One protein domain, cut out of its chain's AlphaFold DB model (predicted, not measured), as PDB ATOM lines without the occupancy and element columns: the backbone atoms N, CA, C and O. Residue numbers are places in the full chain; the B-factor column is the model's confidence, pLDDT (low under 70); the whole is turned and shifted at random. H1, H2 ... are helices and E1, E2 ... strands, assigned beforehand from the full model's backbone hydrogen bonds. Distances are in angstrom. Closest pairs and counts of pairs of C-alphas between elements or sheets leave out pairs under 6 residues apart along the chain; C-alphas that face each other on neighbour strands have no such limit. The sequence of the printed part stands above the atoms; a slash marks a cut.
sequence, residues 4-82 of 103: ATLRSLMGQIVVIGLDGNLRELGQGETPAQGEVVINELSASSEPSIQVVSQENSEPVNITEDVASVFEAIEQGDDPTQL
ATOM      1  N   ALA A   4     162.955 174.386  10.924       81.06
ATOM      2  CA  ALA A   4     163.795 173.409  11.600       81.06
ATOM      3  C   ALA A   4     164.734 174.079  12.613       81.06
ATOM      4  O   ALA A   4     164.841 173.599  13.741       81.06
ATOM      5  N   THR A   5     165.328 175.219  12.249       81.88
ATOM      6  CA  THR A   5     166.183 176.011  13.143       81.88
ATOM      7  C   THR A   5     165.416 176.481  14.381       81.88
ATOM      8  O   THR A   5     165.869 176.260  15.500       81.88
ATOM      9  N   LEU A   6     164.195 177.011  14.220       82.38
ATOM     10  CA  LEU A   6     163.362 177.443  15.357       82.38
ATOM     11  C   LEU A   6     163.021 176.293  16.313       82.38
ATOM     12  O   LEU A   6     163.055 176.457  17.528       82.38
ATOM     13  N   ARG A   7     162.721 175.107  15.772       85.25
ATOM     14  CA  ARG A   7     162.428 173.914  16.581       85.25
ATOM     15  C   ARG A   7     163.642 173.432  17.367       85.25
ATOM     16  O   ARG A   7     163.473 172.925  18.469       85.25
ATOM     17  N   SER A   8     164.842 173.589  16.810       86.69
ATOM     18  CA  SER A   8     166.087 173.235  17.494       86.69
ATOM     19  C   SER A   8     166.397 174.158  18.671       86.69
ATOM     20  O   SER A   8     167.095 173.728  19.580       86.69
ATOM     21  N   LEU A   9     165.889 175.394  18.657       87.56
ATOM     22  CA  LEU A   9     166.127 176.416  19.681       87.56
ATOM     23  C   LEU A   9     165.043 176.449  20.776       87.56
ATOM     24  O   LEU A   9     165.125 177.244  21.710       87.56
ATOM     25  N   MET A  10     164.017 175.593  20.689       87.38
ATOM     26  CA  MET A  10     162.975 175.522  21.716       87.38
ATOM     27  C   MET A  10     163.558 175.119  23.077       87.38
ATOM     28  O   MET A  10     164.403 174.225  23.170       87.38
ATOM     29  N   GLY A  11     163.080 175.770  24.139       85.19
ATOM     30  CA  GLY A  11     163.525 175.535  25.516       85.19
ATOM     31  C   GLY A  11     164.913 176.089  25.854       85.19
ATOM     32  O   GLY A  11     165.412 175.818  26.944       85.19
ATOM     33  N   GLN A  12     165.537 176.840  24.943       88.50
ATOM     34  CA  GLN A  12     166.796 177.553  25.173       88.50
ATOM     35  C   GLN A  12     166.555 179.063  25.269       88.50
ATOM     36  O   GLN A  12     165.516 179.568  24.836       88.50
ATOM     37  N   ILE A  13     167.544 179.776  25.814       89.94
ATOM     38  CA  ILE A  13     167.620 181.233  25.702       89.94
ATOM     39  C   ILE A  13     168.145 181.546  24.304       89.94
ATOM     40  O   ILE A  13     169.192 181.037  23.896       89.94
ATOM     41  N   VAL A  14     167.411 182.371  23.568       92.44
ATOM     42  CA  VAL A  14     167.698 182.667  22.164       92.44
ATOM     43  C   VAL A  14     167.994 184.145  22.004       92.44
ATOM     44  O   VAL A  14     167.403 184.980  22.682       92.44
ATOM     45  N   VAL A  15     168.901 184.463  21.089       93.31
ATOM     46  CA  VAL A  15     169.229 185.832  20.714       93.31
ATOM     47  C   VAL A  15     168.972 186.041  19.235       93.31
ATOM     48  O   VAL A  15     169.302 185.181  18.418       93.31
ATOM     49  N   ILE A  16     168.400 187.193  18.904       92.38
ATOM     50  CA  ILE A  16     168.278 187.700  17.542       92.38
ATOM     51  C   ILE A  16     169.389 188.731  17.345       92.38
ATOM     52  O   ILE A  16     169.423 189.761  18.026       92.38
ATOM     53  N   GLY A  17     170.307 188.426  16.429       90.88
ATOM     54  CA  GLY A  17     171.377 189.335  16.040       90.88
ATOM     55  C   GLY A  17     170.859 190.516  15.218       90.88
ATOM     56  O   GLY A  17     169.769 190.477  14.646       90.88
ATOM     57  N   LEU A  18     171.678 191.563  15.091       86.88
ATOM     58  CA  LEU A  18     171.389 192.724  14.231       86.88
ATOM     59  C   LEU A  18     171.277 192.362  12.738       86.88
ATOM     60  O   LEU A  18     170.760 193.135  11.936       86.88
ATOM     61  N   ASP A  19     171.779 191.188  12.362       88.00
ATOM     62  CA  ASP A  19     171.648 190.588  11.036       88.00
ATOM     63  C   ASP A  19     170.312 189.845  10.834       88.00
ATOM     64  O   ASP A  19     170.044 189.344   9.741       88.00
ATOM     65  N   GLY A  20     169.473 189.771  11.873       85.69
ATOM     66  CA  GLY A  20     168.191 189.072  11.874       85.69
ATOM     67  C   GLY A  20     168.304 187.553  12.014       85.69
ATOM     68  O   GLY A  20     167.297 186.858  11.868       85.69
ATOM     69  N   ASN A  21     169.498 187.016  12.283       90.38
ATOM     70  CA  ASN A  21     169.686 185.585  12.501       90.38
ATOM     71  C   ASN A  21     169.488 185.222  13.977       90.38
ATOM     72  O   ASN A  21     169.851 185.981  14.875       90.38
ATOM     73  N   LEU A  22     168.934 184.030  14.224       89.81
ATOM     74  CA  LEU A  22     168.782 183.499  15.576       89.81
ATOM     75  C   LEU A  22     169.965 182.616  15.954       89.81
ATOM     76  O   LEU A  22     170.457 181.830  15.141       89.81
ATOM     77  N   ARG A  23     170.355 182.694  17.224       90.56
ATOM     78  CA  ARG A  23     171.364 181.831  17.841       90.56
ATOM     79  C   ARG A  23     171.007 181.522  19.290       90.56
ATOM     80  O   ARG A  23     170.307 182.292  19.939       90.56
ATOM     81  N   GLU A  24     171.521 180.416  19.806       91.75
ATOM     82  CA  GLU A  24     171.485 180.126  21.242       91.75
ATOM     83  C   GLU A  24     172.401 181.105  21.999       91.75
ATOM     84  O   GLU A  24     173.502 181.412  21.527       91.75
ATOM     85  N   LEU A  25     171.954 181.590  23.164       90.75
ATOM     86  CA  LEU A  25     172.823 182.283  24.114       90.75
ATOM     87  C   LEU A  25     173.515 181.250  25.002       90.75
ATOM     88  O   LEU A  25     172.857 180.570  25.794       90.75
ATOM     89  N   GLY A  26     174.839 181.149  24.906       86.62
ATOM     90  CA  GLY A  26     175.598 180.251  25.764       86.62
ATOM     91  C   GLY A  26     175.443 180.604  27.248       86.62
ATOM     92  O   GLY A  26     175.292 181.765  27.631       86.62
ATOM     93  N   GLN A  27     175.526 179.605  28.127       81.56
ATOM     94  CA  GLN A  27     175.513 179.853  29.573       81.56
ATOM     95  C   GLN A  27     176.700 180.738  29.985       81.56
ATOM     96  O   GLN A  27     177.858 180.357  29.815       81.56
ATOM     97  N   GLY A  28     176.406 181.910  30.554       81.94
ATOM     98  CA  GLY A  28     177.412 182.907  30.942       81.94
ATOM     99  C   GLY A  28     177.889 183.805  29.797       81.94
ATOM    100  O   GLY A  28     178.733 184.672  30.018       81.94
ATOM    101  N   GLU A  29     177.353 183.630  28.590       87.44
ATOM    102  CA  GLU A  29     177.552 184.561  27.490       87.44
ATOM    103  C   GLU A  29     176.706 185.819  27.716       87.44
ATOM    104  O   GLU A  29     175.555 185.744  28.148       87.44
ATOM    105  N   THR A  30     177.287 186.990  27.452       85.69
ATOM    106  CA  THR A  30     176.560 188.263  27.518       85.69
ATOM    107  C   THR A  30     176.156 188.671  26.101       85.69
ATOM    108  O   THR A  30     177.036 188.744  25.240       85.69
ATOM    109  N   PRO A  31     174.864 188.929  25.844       89.62
ATOM    110  CA  PRO A  31     174.393 189.391  24.544       89.62
ATOM    111  C   PRO A  31     175.001 190.757  24.207       89.62
ATOM    112  O   PRO A  31     175.264 191.583  25.087       89.62
ATOM    113  N   ALA A  32     175.263 190.982  22.926       88.69
ATOM    114  CA  ALA A  32     175.798 192.237  22.434       88.69
ATOM    115  C   ALA A  32     174.727 193.334  22.452       88.69
ATOM    116  O   ALA A  32     173.523 193.078  22.403       88.69
ATOM    117  N   GLN A  33     175.175 194.587  22.514       88.00
ATOM    118  CA  GLN A  33     174.264 195.726  22.466       88.00
ATOM    119  C   GLN A  33     173.509 195.757  21.132       88.00
ATOM    120  O   GLN A  33     174.091 195.551  20.067       88.00
ATOM    121  N   GLY A  34     172.212 196.029  21.211       86.69
ATOM    122  CA  GLY A  34     171.261 195.989  20.106       86.69
ATOM    123  C   GLY A  34     170.686 194.601  19.812       86.69
ATOM    124  O   GLY A  34     169.759 194.506  19.013       86.69
ATOM    125  N   GLU A  35     171.187 193.531  20.437       91.81
ATOM    126  CA  GLU A  35     170.592 192.202  20.286       91.81
ATOM    127  C   GLU A  35     169.286 192.074  21.089       91.81
ATOM    128  O   GLU A  35     169.114 192.679  22.155       91.81
ATOM    129  N   VAL A  36     168.367 191.248  20.584       91.56
ATOM    130  CA  VAL A  36     167.110 190.916  21.270       91.56
ATOM    131  C   VAL A  36     167.233 189.537  21.899       91.56
ATOM    132  O   VAL A  36     167.550 188.568  21.217       91.56
ATOM    133  N   VAL A  37     166.965 189.445  23.194       92.38
ATOM    134  CA  VAL A  37     167.054 188.237  24.010       92.38
ATOM    135  C   VAL A  37     165.655 187.715  24.304       92.38
ATOM    136  O   VAL A  37     164.774 188.456  24.736       92.38
ATOM    137  N   ILE A  38     165.473 186.414  24.107       91.44
ATOM    138  CA  ILE A  38     164.255 185.673  24.416       91.44
ATOM    139  C   ILE A  38     164.603 184.655  25.500       91.44
ATOM    140  O   ILE A  38     165.333 183.696  25.243       91.44
ATOM    141  N   ASN A  39     164.098 184.860  26.719       86.44
ATOM    142  CA  ASN A  39     164.451 184.033  27.881       86.44
ATOM    143  C   ASN A  39     163.901 182.604  27.814       86.44
ATOM    144  O   ASN A  39     164.535 181.681  28.319       86.44
ATOM    145  N   GLU A  40     162.731 182.418  27.213       82.31
ATOM    146  CA  GLU A  40     162.144 181.099  27.011       82.31
ATOM    147  C   GLU A  40     161.431 181.071  25.664       82.31
ATOM    148  O   GLU A  40     160.359 181.652  25.498       82.31
ATOM    149  N   LEU A  41     162.031 180.388  24.688       82.38
ATOM    150  CA  LEU A  41     161.362 180.114  23.424       82.38
ATOM    151  C   LEU A  41     160.524 178.838  23.565       82.38
ATOM    152  O   LEU A  41     161.032 177.722  23.406       82.38
ATOM    153  N   SER A  42     159.236 178.991  23.869       79.12
ATOM    154  CA  SER A  42     158.284 177.883  23.956       79.12
ATOM    155  C   SER A  42     157.050 178.131  23.082       79.12
ATOM    156  O   SER A  42     156.698 179.258  22.759       79.12
ATOM    157  N   ALA A  43     156.413 177.049  22.630       70.56
ATOM    158  CA  ALA A  43     155.218 177.124  21.781       70.56
ATOM    159  C   ALA A  43     153.913 177.293  22.582       70.56
ATOM    160  O   ALA A  43     152.846 177.426  21.990       70.56
ATOM    161  N   SER A  44     153.999 177.212  23.912       69.06
ATOM    162  CA  SER A  44     152.845 177.102  24.812       69.06
ATOM    163  C   SER A  44     152.768 178.230  25.843       69.06
ATOM    164  O   SER A  44     151.793 178.272  26.589       69.06
ATOM    165  N   SER A  45     153.775 179.102  25.900       76.00
ATOM    166  CA  SER A  45     153.833 180.253  26.803       76.00
ATOM    167  C   SER A  45     154.186 181.508  26.015       76.00
ATOM    168  O   SER A  45     154.849 181.431  24.980       76.00
ATOM    169  N   GLU A  46     153.764 182.662  26.525       78.44
ATOM    170  CA  GLU A  46     154.219 183.951  26.011       78.44
ATOM    171  C   GLU A  46     155.708 184.139  26.343       78.44
ATOM    172  O   GLU A  46     156.100 184.016  27.511       78.44
ATOM    173  N   PRO A  47     156.563 184.393  25.339       83.00
ATOM    174  CA  PRO A  47     157.982 184.595  25.572       83.00
ATOM    175  C   PRO A  47     158.223 185.937  26.268       83.00
ATOM    176  O   PRO A  47     157.629 186.949  25.909       83.00
ATOM    177  N   SER A  48     159.162 185.973  27.216       87.88
ATOM    178  CA  SER A  48     159.712 187.242  27.706       87.88
ATOM    179  C   SER A  48     160.787 187.729  26.738       87.88
ATOM    180  O   SER A  48     161.765 187.012  26.494       87.88
ATOM    181  N   ILE A  49     160.586 188.933  26.198       90.69
ATOM    182  CA  ILE A  49     161.441 189.544  25.178       90.69
ATOM    183  C   ILE A  49     162.094 190.799  25.750       90.69
ATOM    184  O   ILE A  49     161.424 191.684  26.287       90.69
ATOM    185  N   GLN A  50     163.415 190.877  25.624       91.44
ATOM    186  CA  GLN A  50     164.210 191.999  26.107       91.44
ATOM    187  C   GLN A  50     165.180 192.461  25.026       91.44
ATOM    188  O   GLN A  50     165.794 191.637  24.355       91.44
ATOM    189  N   VAL A  51     165.365 193.768  24.875       90.44
ATOM    190  CA  VAL A  51     166.391 194.341  23.998       90.44
ATOM    191  C   VAL A  51     167.549 194.874  24.829       90.44
ATOM    192  O   VAL A  51     167.361 195.588  25.816       90.44
ATOM    193  N   VAL A  52     168.772 194.533  24.433       89.00
ATOM    194  CA  VAL A  52     169.975 195.089  25.054       89.00
ATOM    195  C   VAL A  52     170.178 196.492  24.492       89.00
ATOM    196  O   VAL A  52     170.685 196.656  23.387       89.00
ATOM    197  N   SER A  53     169.744 197.523  25.213       82.00
ATOM    198  CA  SER A  53     169.894 198.906  24.747       82.00
ATOM    199  C   SER A  53     171.361 199.361  24.780       82.00
ATOM    200  O   SER A  53     172.148 198.911  25.608       82.00
ATOM    201  N   GLN A  54     171.727 200.273  23.873       68.94
ATOM    202  CA  GLN A  54     173.017 200.978  23.916       68.94
ATOM    203  C   GLN A  54     173.013 202.134  24.930       68.94
ATOM    204  O   GLN A  54     174.064 202.546  25.414       68.94
ATOM    205  N   GLU A  55     171.832 202.679  25.226       68.81
ATOM    206  CA  GLU A  55     171.657 203.843  26.100       68.81
ATOM    207  C   GLU A  55     171.476 203.435  27.565       68.81
ATOM    208  O   GLU A  55     171.955 204.115  28.474       68.81
ATOM    209  N   ASN A  56     170.807 202.305  27.797       66.75
ATOM    210  CA  ASN A  56     170.494 201.819  29.133       66.75
ATOM    211  C   ASN A  56     171.437 200.681  29.528       66.75
ATOM    212  O   ASN A  56     171.665 199.747  28.764       66.75
ATOM    213  N   SER A  57     171.963 200.747  30.752       68.56
ATOM    214  CA  SER A  57     172.840 199.709  31.317       68.56
ATOM    215  C   SER A  57     172.119 198.382  31.578       68.56
ATOM    216  O   SER A  57     172.779 197.372  31.819       68.56
ATOM    217  N   GLU A  58     170.785 198.384  31.570       79.00
ATOM    218  CA  GLU A  58     169.946 197.209  31.795       79.00
ATOM    219  C   GLU A  58     169.131 196.882  30.532       79.00
ATOM    220  O   GLU A  58     168.729 197.802  29.811       79.00
ATOM    221  N   PRO A  59     168.879 195.589  30.246       83.44
ATOM    222  CA  PRO A  59     167.998 195.187  29.158       83.44
ATOM    223  C   PRO A  59     166.602 195.787  29.339       83.44
ATOM    224  O   PRO A  59     166.041 195.768  30.435       83.44
ATOM    225  N   VAL A  60     166.028 196.292  28.252       88.38
ATOM    226  CA  VAL A  60     164.681 196.869  28.244       88.38
ATOM    227  C   VAL A  60     163.694 195.766  27.890       88.38
ATOM    228  O   VAL A  60     163.848 195.105  26.865       88.38
ATOM    229  N   ASN A  61     162.691 195.542  28.738       89.44
ATOM    230  CA  ASN A  61     161.614 194.600  28.442       89.44
ATOM    231  C   ASN A  61     160.644 195.231  27.438       89.44
ATOM    232  O   ASN A  61     160.068 196.269  27.737       89.44
ATOM    233  N   ILE A  62     160.474 194.580  26.286       89.06
ATOM    234  CA  ILE A  62     159.638 195.037  25.162       89.06
ATOM    235  C   ILE A  62     158.522 194.031  24.844       89.06
ATOM    236  O   ILE A  62     158.023 193.957  23.726       89.06
ATOM    237  N   THR A  63     158.159 193.177  25.806       89.81
ATOM    238  CA  THR A  63     157.181 192.099  25.577       89.81
ATOM    239  C   THR A  63     155.803 192.657  25.189       89.81
ATOM    240  O   THR A  63     155.180 192.145  24.263       89.81
ATOM    241  N   GLU A  64     155.349 193.728  25.849       88.12
ATOM    242  CA  GLU A  64     154.065 194.393  25.554       88.12
ATOM    243  C   GLU A  64     154.086 195.122  24.200       88.12
ATOM    244  O   GLU A  64     153.137 195.035  23.417       88.12
ATOM    245  N   ASP A  65     155.206 195.772  23.888       85.50
ATOM    246  CA  ASP A  65     155.441 196.466  22.619       85.50
ATOM    247  C   ASP A  65     155.348 195.490  21.439       85.50
ATOM    248  O   ASP A  65     154.686 195.744  20.432       85.50
ATOM    249  N   VAL A  66     155.966 194.316  21.589       86.81
ATOM    250  CA  VAL A  66     155.919 193.250  20.588       86.81
ATOM    251  C   VAL A  66     154.498 192.703  20.426       86.81
ATOM    252  O   VAL A  66     154.071 192.481  19.292       86.81
ATOM    253  N   ALA A  67     153.745 192.516  21.516       87.19
ATOM    254  CA  ALA A  67     152.347 192.080  21.444       87.19
ATOM    255  C   ALA A  67     151.483 193.072  20.647       87.19
ATOM    256  O   ALA A  67     150.760 192.661  19.741       87.19
ATOM    257  N   SER A  68     151.662 194.373  20.892       84.75
ATOM    258  CA  SER A  68     150.950 195.443  20.180       84.75
ATOM    259  C   SER A  68     151.222 195.413  18.668       84.75
ATOM    260  O   SER A  68     150.309 195.567  17.852       84.75
ATOM    261  N   VAL A  69     152.472 195.148  18.270       85.69
ATOM    262  CA  VAL A  69     152.850 194.974  16.858       85.69
ATOM    263  C   VAL A  69     152.168 193.751  16.241       85.69
ATOM    264  O   VAL A  69     151.679 193.830  15.112       85.69
ATOM    265  N   PHE A  70     152.102 192.625  16.955       84.69
ATOM    266  CA  PHE A  70     151.395 191.437  16.470       84.69
ATOM    267  C   PHE A  70     149.895 191.694  16.289       84.69
ATOM    268  O   PHE A  70     149.349 191.334  15.246       84.69
ATOM    269  N   GLU A  71     149.252 192.376  17.238       85.69
ATOM    270  CA  GLU A  71     147.832 192.729  17.149       85.69
ATOM    271  C   GLU A  71     147.525 193.611  15.930       85.69
ATOM    272  O   GLU A  71     146.515 193.396  15.255       85.69
ATOM    273  N   ALA A  72     148.398 194.571  15.611       84.81
ATOM    274  CA  ALA A  72     148.260 195.414  14.423       84.81
ATOM    275  C   ALA A  72     148.345 194.589  13.128       84.81
ATOM    276  O   ALA A  72     147.504 194.729  12.237       84.81
ATOM    277  N   ILE A  73     149.306 193.658  13.057       86.00
ATOM    278  CA  ILE A  73     149.468 192.750  11.911       86.00
ATOM    279  C   ILE A  73     148.221 191.873  11.728       86.00
ATOM    280  O   ILE A  73     147.772 191.678  10.597       86.00
ATOM    281  N   GLU A  74     147.641 191.350  12.811       85.69
ATOM    282  CA  GLU A  74     146.426 190.526  12.751       85.69
ATOM    283  C   GLU A  74     145.187 191.315  12.304       85.69
ATOM    284  O   GLU A  74     144.326 190.774  11.604       85.69
ATOM    285  N   GLN A  75     145.110 192.598  12.660       85.44
ATOM    286  CA  GLN A  75     144.038 193.504  12.242       85.44
ATOM    287  C   GLN A  75     144.206 194.002  10.796       85.44
ATOM    288  O   GLN A  75     143.257 194.523  10.205       85.44
ATOM    289  N   GLY A  76     145.377 193.774  10.191       83.81
ATOM    290  CA  GLY A  76     145.726 194.283   8.866       83.81
ATOM    291  C   GLY A  76     146.106 195.765   8.873       83.81
ATOM    292  O   GLY A  76     146.166 196.373   7.801       83.81
ATOM    293  N   ASP A  77     146.356 196.326  10.055       81.62
ATOM    294  CA  ASP A  77     146.924 197.653  10.235       81.62
ATOM    295  C   ASP A  77     148.439 197.610  10.004       81.62
ATOM    296  O   ASP A  77     149.111 196.602  10.233       81.62
ATOM    297  N   ASP A  78     148.992 198.715   9.512       78.06
ATOM    298  CA  ASP A  78     150.429 198.839   9.288       78.06
ATOM    299  C   ASP A  78     151.135 199.132  10.628       78.06
ATOM    300  O   ASP A  78     150.885 200.189  11.215       78.06
ATOM    301  N   PRO A  79     152.043 198.260  11.121       75.88
ATOM    302  CA  PRO A  79     152.732 198.472  12.395       75.88
ATOM    303  C   PRO A  79     153.589 199.741  12.428       75.88
ATOM    304  O   PRO A  79     153.841 200.288  13.496       75.88
ATOM    305  N   THR A  80     154.016 200.245  11.266       73.25
ATOM    306  CA  THR A  80     154.761 201.511  11.174       73.25
ATOM    307  C   THR A  80     153.886 202.732  11.461       73.25
ATOM    308  O   THR A  80     154.398 203.834  11.621       73.25
ATOM    309  N   GLN A  81     152.564 202.553  11.518       72.00
ATOM    310  CA  GLN A  81     151.597 203.594  11.859       72.00
ATOM    311  C   GLN A  81     151.203 203.563  13.346       72.00
ATOM    312  O   GLN A  81     150.366 204.367  13.755       72.00
ATOM    313  N   LEU A  82     151.803 202.677  14.161       70.75
ATOM    314  CA  LEU A  82     151.551 202.595  15.607       70.75
ATOM    315  C   LEU A  82     152.089 203.807  16.396       70.75
ATOM    316  O   LEU A  82     151.658 204.019  17.524       70.75
TER     317      LEU A  82
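AT A GLANCE: This is residues 4 to 82 of the 103 residues of the protein "T1SS secreted agglutinin" of Vibrio sp. JCM 19052 (UniProt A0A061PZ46). With little regular structure, the domain is a small twisted sheet of four very short strands joined by loops, with helix H2 leading away from its E4 edge and short H1 near E2. The 79 printed residues hold H1 E1 E2 E3 E4 H2, mixed in class, with 30 residues in named elements. The sheet, E2 E1 E3 E4, is antiparallel. The whole is only just compact, close to loose: radius of gyration of the C-alphas 13.5 A, spans 39 by 34 by 22 A.

HOW THE PARTS SIT: H1, residues 4 to 8, only grazes the sheet. E1, residues 14 to 16, and E2, residues 22 to 24, form a hairpin, with N 15 and O 23 within hydrogen-bond range at 2.8 A. E3, residues 36 to 38, is antiparallel to E1, with N 16 and O 36 at 2.8 A. E3 and E4, residues 49 to 51, form a hairpin, with N 37 and O 50 at 2.7 A. H2, residues 63 to 75, only grazes the sheet; its closest C-alpha pair with E4 is Ile 49 and Thr 63, 5.0 A. In H1 and H2 every O i to N i+4 pair is within range.

IN THESE COORDINATES: H1 begins at C-alpha 4 (163.795, 173.409, 11.600). H2, 18.8 A long, ends at C-alpha 75 (144.038, 193.504, 12.242).

THE WHOLE: The farthest C-alphas, Gly 28 and Gly 76, are 40.3 A apart. The printed part has no cut; links E2 to E3 and E4 to H2 are long. Residue 44 and residues 54 to 57 have pLDDT under 70.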